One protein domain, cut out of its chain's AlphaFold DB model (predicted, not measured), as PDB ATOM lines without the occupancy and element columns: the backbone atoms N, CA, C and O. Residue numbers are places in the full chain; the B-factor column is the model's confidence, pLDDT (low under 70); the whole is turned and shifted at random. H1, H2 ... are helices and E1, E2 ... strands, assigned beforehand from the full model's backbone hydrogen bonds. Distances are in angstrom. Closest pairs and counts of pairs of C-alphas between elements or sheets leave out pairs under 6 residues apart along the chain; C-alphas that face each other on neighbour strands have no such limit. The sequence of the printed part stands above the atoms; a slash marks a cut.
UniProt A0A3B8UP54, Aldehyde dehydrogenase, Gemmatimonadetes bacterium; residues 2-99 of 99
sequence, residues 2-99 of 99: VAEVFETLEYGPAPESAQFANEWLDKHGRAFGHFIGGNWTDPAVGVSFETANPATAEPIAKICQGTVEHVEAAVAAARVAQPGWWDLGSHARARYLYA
ATOM      1  N   VAL A   2     123.616 146.786 158.302       55.91
ATOM      2  CA  VAL A   2     124.139 147.446 159.532       55.91
ATOM      3  C   VAL A   2     125.426 146.784 160.059       55.91
ATOM      4  O   VAL A   2     126.281 147.470 160.594       55.91
ATOM      5  N   ALA A   3     125.600 145.472 159.860       59.84
ATOM      6  CA  ALA A   3     126.768 144.729 160.347       59.84
ATOM      7  C   ALA A   3     128.100 145.075 159.640       59.84
ATOM      8  O   ALA A   3     129.138 145.036 160.282       59.84
ATOM      9  N   GLU A   4     128.078 145.465 158.359       59.56
ATOM     10  CA  GLU A   4     129.300 145.705 157.560       59.56
ATOM     11  C   GLU A   4     130.000 147.029 157.920       59.56
ATOM     12  O   GLU A   4     131.223 147.114 157.880       59.56
ATOM     13  N   VAL A   5     129.249 148.050 158.350       56.50
ATOM     14  CA  VAL A   5     129.807 149.362 158.746       56.50
ATOM     15  C   VAL A   5     130.667 149.255 160.013       56.50
ATOM     16  O   VAL A   5     131.627 150.004 160.183       56.50
ATOM     17  N   PHE A   6     130.363 148.296 160.891       60.06
ATOM     18  CA  PHE A   6     131.171 148.026 162.084       60.06
ATOM     19  C   PHE A   6     132.453 147.236 161.780       60.06
ATOM     20  O   PHE A   6     133.352 147.228 162.617       60.06
ATOM     21  N   GLU A   7     132.559 146.604 160.605       63.16
ATOM     22  CA  GLU A   7     133.778 145.910 160.167       63.16
ATOM     23  C   GLU A   7     134.750 146.853 159.447       63.16
ATOM     24  O   GLU A   7     135.960 146.735 159.631       63.16
ATOM     25  N   THR A   8     134.247 147.811 158.659       71.06
ATOM     26  CA  THR A   8     135.096 148.748 157.902       71.06
ATOM     27  C   THR A   8     135.419 150.030 158.661       71.06
ATOM     28  O   THR A   8     136.392 150.699 158.312       71.06
ATOM     29  N   LEU A   9     134.616 150.383 159.679       74.12
ATOM     30  CA  LEU A   9     134.645 151.697 160.337       74.12
ATOM     31  C   LEU A   9     134.652 152.843 159.310       74.12
ATOM     32  O   LEU A   9     135.302 153.868 159.525       74.12
ATOM     33  N   GLU A  10     133.968 152.660 158.174       71.31
ATOM     34  CA  GLU A  10     133.948 153.662 157.114       71.31
ATOM     35  C   GLU A  10     133.376 154.968 157.658       71.31
ATOM     36  O   GLU A  10     132.211 155.066 158.055       71.31
ATOM     37  N   TYR A  11     134.244 155.974 157.702       65.94
ATOM     38  CA  TYR A  11     133.886 157.312 158.117       65.94
ATOM     39  C   TYR A  11     132.847 157.852 157.128       65.94
ATOM     40  O   TYR A  11     133.080 157.879 155.917       65.94
ATOM     41  N   GLY A  12     131.680 158.249 157.641       66.44
ATOM     42  CA  GLY A  12     130.669 158.924 156.830       66.44
ATOM     43  C   GLY A  12     131.244 160.211 156.225       66.44
ATOM     44  O   GLY A  12     132.221 160.740 156.747       66.44
ATOM     45  N   PRO A  13     130.677 160.740 155.131       59.84
ATOM     46  CA  PRO A  13     131.168 161.990 154.564       59.84
ATOM     47  C   PRO A  13     131.143 163.079 155.643       59.84
ATOM     48  O   PRO A  13     130.069 163.384 156.154       59.84
ATOM     49  N   ALA A  14     132.312 163.626 155.991       58.91
ATOM     50  CA  ALA A  14     132.440 164.823 156.816       58.91
ATOM     51  C   ALA A  14     131.926 166.009 155.988       58.91
ATOM     52  O   ALA A  14     132.590 166.390 155.017       58.91
ATOM     53  N   PRO A  15     130.743 166.582 156.279       65.38
ATOM     54  CA  PRO A  15     130.279 167.774 155.577       65.38
ATOM     55  C   PRO A  15     131.074 169.029 155.984       65.38
ATOM     56  O   PRO A  15     130.804 170.117 155.473       65.38
ATOM     57  N   GLU A  16     132.013 168.916 156.926       73.25
ATOM     58  CA  GLU A  16     132.806 170.026 157.429       73.25
ATOM     59  C   GLU A  16     133.783 170.542 156.364       73.25
ATOM     60  O   GLU A  16     134.711 169.860 155.933       73.25
ATOM     61  N   SER A  17     133.599 171.799 155.961       83.88
ATOM     62  CA  SER A  17     134.522 172.509 155.078       83.88
ATOM     63  C   SER A  17     135.423 173.447 155.877       83.88
ATOM     64  O   SER A  17     134.944 174.278 156.652       83.88
ATOM     65  N   ALA A  18     136.732 173.390 155.617       87.50
ATOM     66  CA  ALA A  18     137.705 174.342 156.159       87.50
ATOM     67  C   ALA A  18     137.620 175.737 155.505       87.50
ATOM     68  O   ALA A  18     138.320 176.660 155.924       87.50
ATOM     69  N   GLN A  19     136.776 175.912 154.481       89.62
ATOM     70  CA  GLN A  19     136.684 177.143 153.697       89.62
ATOM     71  C   GLN A  19     136.460 178.384 154.569       89.62
ATOM     72  O   GLN A  19     137.216 179.343 154.456       89.62
ATOM     73  N   PHE A  20     135.480 178.359 155.477       90.75
ATOM     74  CA  PHE A  20     135.174 179.525 156.313       90.75
ATOM     75  C   PHE A  20     136.320 179.894 157.260       90.75
ATOM     76  O   PHE A  20     136.558 181.074 157.509       90.75
ATOM     77  N   ALA A  21     137.059 178.897 157.757       91.62
ATOM     78  CA  ALA A  21     138.241 179.138 158.575       91.62
ATOM     79  C   ALA A  21     139.351 179.802 157.747       91.62
ATOM     80  O   ALA A  21     139.930 180.794 158.184       91.62
ATOM     81  N   ASN A  22     139.597 179.316 156.528       93.25
ATOM     82  CA  ASN A  22     140.579 179.911 155.622       93.25
ATOM     83  C   ASN A  22     140.211 181.345 155.229       93.25
ATOM     84  O   ASN A  22     141.048 182.234 155.349       93.25
ATOM     85  N   GLU A  23     138.952 181.599 154.863       95.25
ATOM     86  CA  GLU A  23     138.470 182.948 154.547       95.25
ATOM     87  C   GLU A  23     138.608 183.903 155.738       95.25
ATOM     88  O   GLU A  23     138.921 185.083 155.567       95.25
ATOM     89  N   TRP A  24     138.370 183.413 156.958       95.12
ATOM     90  CA  TRP A  24     138.583 184.203 158.166       95.12
ATOM     91  C   TRP A  24     140.066 184.528 158.354       95.12
ATOM     92  O   TRP A  24     140.403 185.688 158.576       95.12
ATOM     93  N   LEU A  25     140.961 183.551 158.200       95.44
ATOM     94  CA  LEU A  25     142.408 183.761 158.306       95.44
ATOM     95  C   LEU A  25     142.918 184.776 157.268       95.44
ATOM     96  O   LEU A  25     143.694 185.668 157.617       95.44
ATOM     97  N   ASP A  26     142.437 184.686 156.025       95.94
ATOM     98  CA  ASP A  26     142.780 185.609 154.936       95.94
ATOM     99  C   ASP A  26     142.337 187.045 155.245       95.94
ATOM    100  O   ASP A  26     143.120 187.984 155.099       95.94
ATOM    101  N   LYS A  27     141.108 187.223 155.752       96.19
ATOM    102  CA  LYS A  27     140.574 188.540 156.153       96.19
ATOM    103  C   LYS A  27     141.387 189.219 157.259       96.19
ATOM    104  O   LYS A  27     141.320 190.438 157.382       96.19
ATOM    105  N   HIS A  28     142.149 188.453 158.037       93.88
ATOM    106  CA  HIS A  28     142.991 188.956 159.126       93.88
ATOM    107  C   HIS A  28     144.489 188.930 158.777       93.88
ATOM    108  O   HIS A  28     145.335 189.045 159.659       93.88
ATOM    109  N   GLY A  29     144.842 188.768 157.495       93.69
ATOM    110  CA  GLY A  29     146.228 188.832 157.022       93.69
ATOM    111  C   GLY A  29     147.116 187.671 157.476       93.69
ATOM    112  O   GLY A  29     148.336 187.758 157.342       93.69
ATOM    113  N   ARG A  30     146.527 186.592 158.015       95.69
ATOM    114  CA  ARG A  30     147.226 185.392 158.514       95.69
ATOM    115  C   ARG A  30     148.375 185.685 159.487       95.69
ATOM    116  O   ARG A  30     149.312 184.893 159.585       95.69
ATOM    117  N   ALA A  31     148.314 186.800 160.208       95.38
ATOM    118  CA  ALA A  31     149.331 187.214 161.164       95.38
ATOM    119  C   ALA A  31     148.656 187.742 162.431       95.38
ATOM    120  O   ALA A  31     147.836 188.655 162.360       95.38
ATOM    121  N   PHE A  32     148.992 187.169 163.588       95.31
ATOM    122  CA  PHE A  32     148.277 187.450 164.834       95.31
ATOM    123  C   PHE A  32     149.224 187.788 165.988       95.31
ATOM    124  O   PHE A  32     150.132 187.019 166.317       95.31
ATOM    125  N   GLY A  33     148.968 188.932 166.624       95.19
ATOM    126  CA  GLY A  33     149.521 189.279 167.929       95.19
ATOM    127  C   GLY A  33     148.703 188.684 169.080       95.19
ATOM    128  O   GLY A  33     147.693 188.007 168.888       95.19
ATOM    129  N   HIS A  34     149.124 188.963 170.309       96.19
ATOM    130  CA  HIS A  34     148.360 188.656 171.519       96.19
ATOM    131  C   HIS A  34     147.172 189.606 171.702       96.19
ATOM    132  O   HIS A  34     147.244 190.770 171.308       96.19
ATOM    133  N   PHE A  35     146.114 189.138 172.368       96.69
ATOM    134  CA  PHE A  35     145.002 189.973 172.816       96.69
ATOM    135  C   PHE A  35     145.183 190.324 174.297       96.69
ATOM    136  O   PHE A  35     145.032 189.469 175.169       96.69
ATOM    137  N   ILE A  36     145.548 191.573 174.583       97.31
ATOM    138  CA  ILE A  36     145.914 192.037 175.925       97.31
ATOM    139  C   ILE A  36     145.121 193.302 176.246       97.31
ATOM    140  O   ILE A  36     145.103 194.257 175.475       97.31
ATOM    141  N   GLY A  37     144.435 193.309 177.394       96.31
ATOM    142  CA  GLY A  37     143.698 194.488 177.863       96.31
ATOM    143  C   GLY A  37     142.596 194.963 176.910       96.31
ATOM    144  O   GLY A  37     142.360 196.162 176.802       96.31
ATOM    145  N   GLY A  38     141.949 194.041 176.193       96.56
ATOM    146  CA  GLY A  38     140.870 194.365 175.258       96.56
ATOM    147  C   GLY A  38     141.327 194.754 173.850       96.56
ATOM    148  O   GLY A  38     140.480 195.099 173.031       96.56
ATOM    149  N   ASN A  39     142.629 194.692 173.548       96.00
ATOM    150  CA  ASN A  39     143.172 195.066 172.243       96.00
ATOM    151  C   ASN A  39     144.099 193.985 171.682       96.00
ATOM    152  O   ASN A  39     144.816 193.314 172.425       96.00
ATOM    153  N   TRP A  40     144.110 193.852 170.356       94.31
ATOM    154  CA  TRP A  40     145.114 193.064 169.651       94.31
ATOM    155  C   TRP A  40     146.424 193.848 169.574       94.31
ATOM    156  O   TRP A  40     146.435 195.024 169.218       94.31
ATOM    157  N   THR A  41     147.523 193.189 169.917       93.19
ATOM    158  CA  THR A  41     148.878 193.708 169.705       93.19
ATOM    159  C   THR A  41     149.274 193.567 168.238       93.19
ATOM    160  O   THR A  41     148.753 192.706 167.524       93.19
ATOM    161  N   ASP A  42     150.182 194.431 167.784       90.19
ATOM    162  CA  ASP A  42     150.669 194.405 166.407       90.19
ATOM    163  C   ASP A  42     151.463 193.108 166.150       90.19
ATOM    164  O   ASP A  42     152.464 192.868 166.831       90.19
ATOM    165  N   PRO A  43     151.057 192.267 165.178       85.94
ATOM    166  CA  PRO A  43     151.789 191.053 164.827       85.94
ATOM    167  C   PRO A  43     153.210 191.309 164.295       85.94
ATOM    168  O   PRO A  43     154.007 190.373 164.256       85.94
ATOM    169  N   ALA A  44     153.540 192.536 163.877       82.12
ATOM    170  CA  ALA A  44     154.884 192.916 163.443       82.12
ATOM    171  C   ALA A  44     155.852 193.174 164.613       82.12
ATOM    172  O   ALA A  44     157.062 193.279 164.395       82.12
ATOM    173  N   VAL A  45     155.345 193.292 165.845       75.94
ATOM    174  CA  VAL A  45     156.156 193.564 167.035       75.94
ATOM    175  C   VAL A  45     156.533 192.255 167.728       75.94
ATOM    176  O   VAL A  45     155.677 191.488 168.162       75.94
ATOM    177  N   GLY A  46     157.840 192.027 167.876       78.38
ATOM    178  CA  GLY A  46     158.397 190.841 168.527       78.38
ATOM    179  C   GLY A  46     158.784 189.729 167.550       78.38
ATOM    180  O   GLY A  46     158.897 189.935 166.343       78.38
ATOM    181  N   VAL A  47     159.051 188.539 168.089       88.75
ATOM    182  CA  VAL A  47     159.381 187.351 167.291       88.75
ATOM    183  C   VAL A  47     158.086 186.622 166.958       88.75
ATOM    184  O   VAL A  47     157.291 186.354 167.849       88.75
ATOM    185  N   SER A  48     157.878 186.261 165.694       93.75
ATOM    186  CA  SER A  48     156.755 185.419 165.264       93.75
ATOM    187  C   SER A  48     157.252 184.087 164.718       93.75
ATOM    188  O   SER A  48     158.336 184.039 164.134       93.75
ATOM    189  N   PHE A  49     156.435 183.042 164.813       94.25
ATOM    190  CA  PHE A  49     156.696 181.762 164.162       94.25
ATOM    191  C   PHE A  49     155.510 181.321 163.309       94.25
ATOM    192  O   PHE A  49     154.370 181.743 163.512       94.25
ATOM    193  N   GLU A  50     155.806 180.492 162.318       96.00
ATOM    194  CA  GLU A  50     154.808 179.924 161.428       96.00
ATOM    195  C   GLU A  50     154.152 178.705 162.077       96.00
ATOM    196  O   GLU A  50     154.831 177.834 162.622       96.00
ATOM    197  N   THR A  51     152.826 178.649 162.017       95.38
ATOM    198  CA  THR A  51     152.051 177.455 162.348       95.38
ATOM    199  C   THR A  51     151.586 176.792 161.059       95.38
ATOM    200  O   THR A  51     151.138 177.473 160.133       95.38
ATOM    201  N   ALA A  52     151.710 175.470 160.990       95.94
ATOM    202  CA  ALA A  52     151.441 174.684 159.795       95.94
ATOM    203  C   ALA A  52     150.300 173.688 160.026       95.94
ATOM    204  O   ALA A  52     150.041 173.244 161.145       95.94
ATOM    205  N   ASN A  53     149.621 173.325 158.943       93.81
ATOM    206  CA  ASN A  53     148.572 172.324 158.940       93.81
ATOM    207  C   ASN A  53     149.188 170.939 159.178       93.81
ATOM    208  O   ASN A  53     149.996 170.500 158.363       93.81
ATOM    209  N   PRO A  54     148.801 170.209 160.241       92.81
ATOM    210  CA  PRO A  54     149.398 168.910 160.537       92.81
ATOM    211  C   PRO A  54     149.098 167.842 159.473       92.81
ATOM    212  O   PRO A  54     149.826 166.857 159.395       92.81
ATOM    213  N   ALA A  55     148.057 168.017 158.651       91.75
ATOM    214  CA  ALA A  55     147.697 167.070 157.598       91.75
ATOM    215  C   ALA A  55     148.494 167.271 156.298       91.75
ATOM    216  O   ALA A  55     148.721 166.305 155.573       91.75
ATOM    217  N   THR A  56     148.906 168.506 155.990       92.50
ATOM    218  CA  THR A  56     149.553 168.852 154.707       92.50
ATOM    219  C   THR A  56     150.961 169.424 154.859       92.50
ATOM    220  O   THR A  56     151.668 169.565 153.867       92.50
ATOM    221  N   ALA A  57     151.373 169.750 156.085       94.25
ATOM    222  CA  ALA A  57     152.569 170.524 156.416       94.25
ATOM    223  C   ALA A  57     152.615 171.937 155.799       94.25
ATOM    224  O   ALA A  57     153.637 172.614 155.890       94.25
ATOM    225  N   GLU A  58     151.520 172.411 155.202       94.81
ATOM    226  CA  GLU A  58     151.458 173.743 154.602       94.81
ATOM    227  C   GLU A  58     151.256 174.834 155.668       94.81
ATOM    228  O   GLU A  58     150.536 174.608 156.647       94.81
ATOM    229  N   PRO A  59     151.822 176.038 155.484       95.12
ATOM    230  CA  PRO A  59     151.629 177.159 156.401       95.12
ATOM    231  C   PRO A  59     150.157 177.582 156.536       95.12
ATOM    232  O   PRO A  59     149.461 177.778 155.542       95.12
ATOM    233  N   ILE A  60     149.694 177.802 157.769       95.12
ATOM    234  CA  ILE A  60     148.355 178.338 158.071       95.12
ATOM    235  C   ILE A  60     148.433 179.836 158.379       95.12
ATOM    236  O   ILE A  60     147.665 180.619 157.814       95.12
ATOM    237  N   ALA A  61     149.320 180.229 159.297       96.38
ATOM    238  CA  ALA A  61     149.443 181.597 159.794       96.38
ATOM    239  C   ALA A  61     150.786 181.825 160.502       96.38
ATOM    240  O   ALA A  61     151.485 180.876 160.856       96.38
ATOM    241  N   LYS A  62     151.118 183.090 160.766       96.19
ATOM    242  CA  LYS A  62     152.171 183.483 161.704       96.19
ATOM    243  C   LYS A  62     151.554 183.967 163.006       96.19
ATOM    244  O   LYS A  62     150.612 184.758 162.996       96.19
ATOM    245  N   ILE A  63     152.098 183.513 164.125       95.31
ATOM    246  CA  ILE A  63     151.650 183.927 165.454       95.31
ATOM    247  C   ILE A  63     152.819 184.470 166.266       95.31
ATOM    248  O   ILE A  63     153.955 184.008 166.128       95.31
ATOM    249  N   CYS A  64     152.545 185.486 167.082       95.44
ATOM    250  CA  CYS A  64     153.544 186.087 167.955       95.44
ATOM    251  C   CYS A  64     154.001 185.093 169.037       95.44
ATOM    252  O   CYS A  64     153.186 184.451 169.709       95.44
ATOM    253  N   GLN A  65     155.318 184.968 169.202       94.75
ATOM    254  CA  GLN A  65     155.960 184.235 170.283       94.75
ATOM    255  C   GLN A  65     155.911 185.091 171.551       94.75
ATOM    256  O   GLN A  65     156.492 186.175 171.613       94.75
ATOM    257  N   GLY A  66     155.252 184.577 172.590       92.81
ATOM    258  CA  GLY A  66     155.175 185.257 173.881       92.81
ATOM    259  C   GLY A  66     156.560 185.522 174.476       92.81
ATOM    260  O   GLY A  66     157.386 184.611 174.560       92.81
ATOM    261  N   THR A  67     156.790 186.761 174.910       92.81
ATOM    262  CA  THR A  67     157.972 187.175 175.675       92.81
ATOM    263  C   THR A  67     157.573 187.477 177.118       92.81
ATOM    264  O   THR A  67     156.387 187.477 177.463       92.81
ATOM    265  N   VAL A  68     158.558 187.745 177.977       95.56
ATOM    266  CA  VAL A  68     158.302 188.140 179.370       95.56
ATOM    267  C   VAL A  68     157.464 189.420 179.420       95.56
ATOM    268  O   VAL A  68     156.498 189.486 180.174       95.56
ATOM    269  N   GLU A  69     157.744 190.384 178.549       93.88
ATOM    270  CA  GLU A  69     157.047 191.671 178.481       93.88
ATOM    271  C   GLU A  69     155.574 191.496 178.093       93.88
ATOM    272  O   GLU A  69     154.694 192.132 178.675       93.88
ATOM    273  N   HIS A  70     155.278 190.589 177.154       93.94
ATOM    274  CA  HIS A  70     153.897 190.246 176.805       93.94
ATOM    275  C   HIS A  70     153.146 189.664 178.007       93.94
ATOM    276  O   HIS A  70     151.996 190.030 178.260       93.94
ATOM    277  N   VAL A  71     153.796 188.781 178.770       96.19
ATOM    278  CA  VAL A  71     153.203 188.174 179.967       96.19
ATOM    279  C   VAL A  71     152.974 189.221 181.055       96.19
ATOM    280  O   VAL A  71     151.890 189.265 181.636       96.19
ATOM    281  N   GLU A  72     153.944 190.094 181.315       97.88
ATOM    282  CA  GLU A  72     153.811 191.168 182.302       97.88
ATOM    283  C   GLU A  72     152.671 192.127 181.946       97.88
ATOM    284  O   GLU A  72     151.834 192.430 182.802       97.88
ATOM    285  N   ALA A  73     152.568 192.535 180.676       96.50
ATOM    286  CA  ALA A  73     151.469 193.364 180.187       96.50
ATOM    287  C   ALA A  73     150.108 192.665 180.340       96.50
ATOM    288  O   ALA A  73     149.140 193.277 180.802       96.50
ATOM    289  N   ALA A  74     150.031 191.370 180.014       97.94
ATOM    290  CA  ALA A  74     148.818 190.571 180.173       97.94
ATOM    291  C   ALA A  74     148.383 190.462 181.642       97.94
ATOM    292  O   ALA A  74     147.211 190.675 181.961       97.94
ATOM    293  N   VAL A  75     149.322 190.187 182.551       98.50
ATOM    294  CA  VAL A  75     149.049 190.089 183.991       98.50
ATOM    295  C   VAL A  75     148.639 191.444 184.564       98.50
ATOM    296  O   VAL A  75     147.694 191.509 185.351       98.50
ATOM    297  N   ALA A  76     149.302 192.531 184.165       98.50
ATOM    298  CA  ALA A  76     148.937 193.878 184.591       98.50
ATOM    299  C   ALA A  76     147.507 194.233 184.151       98.50
ATOM    300  O   ALA A  76     146.697 194.652 184.980       98.50
ATOM    301  N   ALA A  77     147.162 193.981 182.884       98.56
ATOM    302  CA  ALA A  77     145.816 194.206 182.363       98.56
ATOM    303  C   ALA A  77     144.760 193.358 183.092       98.56
ATOM    304  O   ALA A  77     143.701 193.865 183.469       98.56
ATOM    305  N   ALA A  78     145.060 192.082 183.358       98.44
ATOM    306  CA  ALA A  78     144.171 191.197 184.104       98.44
ATOM    307  C   ALA A  78     143.930 191.696 185.538       98.44
ATOM    308  O   ALA A  78     142.792 191.689 186.004       98.44
ATOM    309  N   ARG A  79     144.972 192.183 186.228       98.50
ATOM    310  CA  ARG A  79     144.847 192.756 187.580       98.50
ATOM    311  C   ARG A  79     143.956 193.994 187.613       98.50
ATOM    312  O   ARG A  79     143.198 194.152 188.561       98.50
ATOM    313  N   VAL A  80     144.016 194.839 186.584       98.38
ATOM    314  CA  VAL A  80     143.139 196.015 186.462       98.38
ATOM    315  C   VAL A  80     141.684 195.603 186.219       98.38
ATOM    316  O   VAL A  80     140.777 196.179 186.813       98.38
ATOM    317  N   ALA A  81     141.446 194.593 185.378       98.12
ATOM    318  CA  ALA A  81     140.095 194.145 185.037       98.12
ATOM    319  C   ALA A  81     139.412 193.318 186.145       98.12
ATOM    320  O   ALA A  81     138.181 193.284 186.221       98.12
ATOM    321  N   GLN A  82     140.191 192.637 186.995       98.12
ATOM    322  CA  GLN A  82     139.675 191.639 187.937       98.12
ATOM    323  C   GLN A  82     138.608 192.175 188.911       98.12
ATOM    324  O   GLN A  82     137.584 191.495 189.028       98.12
ATOM    325  N   PRO A  83     138.757 193.349 189.562       98.31
ATOM    326  CA  PRO A  83     137.752 193.831 190.512       98.31
ATOM    327  C   PRO A  83     136.398 194.091 189.843       98.31
ATOM    328  O   PRO A  83     135.377 193.578 190.291       98.31
ATOM    329  N   GLY A  84     136.394 194.788 188.700       97.75
ATOM    330  CA  GLY A  84     135.165 195.070 187.954       97.75
ATOM    331  C   GLY A  84     134.480 193.798 187.450       97.75
ATOM    332  O   GLY A  84     133.263 193.671 187.537       97.75
ATOM    333  N   TRP A  85     135.253 192.817 186.978       97.62
ATOM    334  CA  TRP A  85     134.712 191.518 186.568       97.62
ATOM    335  C   TRP A  85     134.134 190.712 187.743       97.62
ATOM    336  O   TRP A  85     133.126 190.008 187.606       97.62
ATOM    337  N   TRP A  86     134.767 190.802 188.911       97.12
ATOM    338  CA  TRP A  86     134.302 190.147 190.126       97.12
ATOM    339  C   TRP A  86     132.972 190.735 190.615       97.12
ATOM    340  O   TRP A  86     132.029 189.974 190.870       97.12
ATOM    341  N   ASP A  87     132.872 192.064 190.646       98.12
ATOM    342  CA  ASP A  87     131.716 192.813 191.147       98.12
ATOM    343  C   ASP A  87     130.440 192.606 190.319       98.12
ATOM    344  O   ASP A  87     129.334 192.752 190.837       98.12
ATOM    345  N   LEU A  88     130.561 192.168 189.059       97.19
ATOM    346  CA  LEU A  88     129.418 191.779 188.221       97.19
ATOM    347  C   LEU A  88     128.550 190.665 188.842       97.19
ATOM    348  O   LEU A  88     127.376 190.524 188.497       97.19
ATOM    349  N   GLY A  89     129.104 189.847 189.740       96.69
ATOM    350  CA  GLY A  89     128.393 188.708 190.319       96.69
ATOM    351  C   GLY A  89     128.152 187.560 189.326       96.69
ATOM    352  O   GLY A  89     128.403 187.651 188.123       96.69
ATOM    353  N   SER A  90     127.678 186.422 189.838       95.75
ATOM    354  CA  SER A  90     127.526 185.183 189.058       95.75
ATOM    355  C   SER A  90     126.556 185.326 187.881       95.75
ATOM    356  O   SER A  90     126.875 184.911 186.768       95.75
ATOM    357  N   HIS A  91     125.394 185.945 188.105       95.75
ATOM    358  CA  HIS A  91     124.354 186.073 187.084       95.75
ATOM    359  C   HIS A  91     124.778 186.942 185.900       95.75
ATOM    360  O   HIS A  91     124.503 186.577 184.759       95.75
ATOM    361  N   ALA A  92     125.438 188.078 186.140       96.12
ATOM    362  CA  ALA A  92     125.854 188.938 185.038       96.12
ATOM    363  C   ALA A  92     127.016 188.309 184.258       96.12
ATOM    364  O   ALA A  92     126.996 188.348 183.031       96.12
ATOM    365  N   ARG A  93     127.963 187.633 184.930       96.38
ATOM    366  CA  ARG A  93     129.024 186.867 184.251       96.38
ATOM    367  C   ARG A  93     128.483 185.722 183.392       96.38
ATOM    368  O   ARG A  93     128.985 185.510 182.295       96.38
ATOM    369  N   ALA A  94     127.435 185.027 183.839       95.62
ATOM    370  CA  ALA A  94     126.814 183.945 183.068       95.62
ATOM    371  C   ALA A  94     126.280 184.413 181.702       95.62
ATOM    372  O   ALA A  94     126.337 183.660 180.733       95.62
ATOM    373  N   ARG A  95     125.830 185.671 181.592       95.75
ATOM    374  CA  ARG A  95     125.356 186.243 180.319       95.75
ATOM    375  C   ARG A  95     126.450 186.326 179.254       95.75
ATOM    376  O   ARG A  95     126.128 186.238 178.081       95.75
ATOM    377  N   TYR A  96     127.718 186.460 179.648       93.00
ATOM    378  CA  TYR A  96     128.845 186.484 178.710       93.00
ATOM    379  C   TYR A  96     129.236 185.085 178.199       93.00
ATOM    380  O   TYR A  96     129.960 184.994 177.214       93.00
ATOM    381  N   LEU A  97     128.785 184.005 178.853       91.88
ATOM    382  CA  LEU A  97     129.092 182.618 178.467       91.88
ATOM    383  C   LEU A  97     127.979 181.951 177.652       91.88
ATOM    384  O   LEU A  97     128.244 180.984 176.951       91.88
ATOM    385  N   TYR A  98     126.740 182.428 177.785       85.00
ATOM    386  CA  TYR A  98     125.555 181.829 177.160       85.00
ATOM    387  C   TYR A  98     125.264 182.364 175.742       85.00
ATOM    388  O   TYR A  98     124.189 182.112 175.209       85.00
ATOM    389  N   ALA A  99     126.172 183.149 175.157       55.53
ATOM    390  CA  ALA A  99     125.967 183.768 173.846       55.53
ATOM    391  C   ALA A  99     125.994 182.751 172.696       55.53
ATOM    392  O   ALA A  99     126.868 181.855 172.724       55.53
TER     393      ALA A  99
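Overview. This is residues 2 to 99 of the 99 residues of the protein "Aldehyde dehydrogenase" of Gemmatimonadetes bacterium (UniProt A0A3B8UP54). What shape? It is an open arch: residues 2 to 21, with H1, stick out, H2 and hairpin E1-E2 make the top, and H3 makes a leg ending in H4. How large? The 98 printed residues, mixed in class, are extended, with radius of gyration of the C-alphas 20.5 A and spans 59 by 39 by 24 A.

Arrangement. Which helices meet? H1, residues 2 to 8, and H2, 19 to 27, are apart; H3, 68 to 87, and H4, 89 to 95, are about perpendicular at 74 degrees. H2 has every O i to N i+4 pair within hydrogen-bond range, H1 1 of 3, with 1 of 4 O i to N i+3. And the strands? E1, 48 to 52, and E2, 59 to 64, form an antiparallel hairpin; N 51 and O 61 are 2.8 A apart.

Along the chain. Where does H1 begin? C-alpha 2 is at (124.139, 147.446, 159.532). Where does H4 end? C-alpha 95 is at (125.356, 186.243, 180.319).

Size, cuts and confidence. Any cut? The printed part has none. Low confidence? Residues 2 to 7, 11 to 15 and 99 have pLDDT under 70.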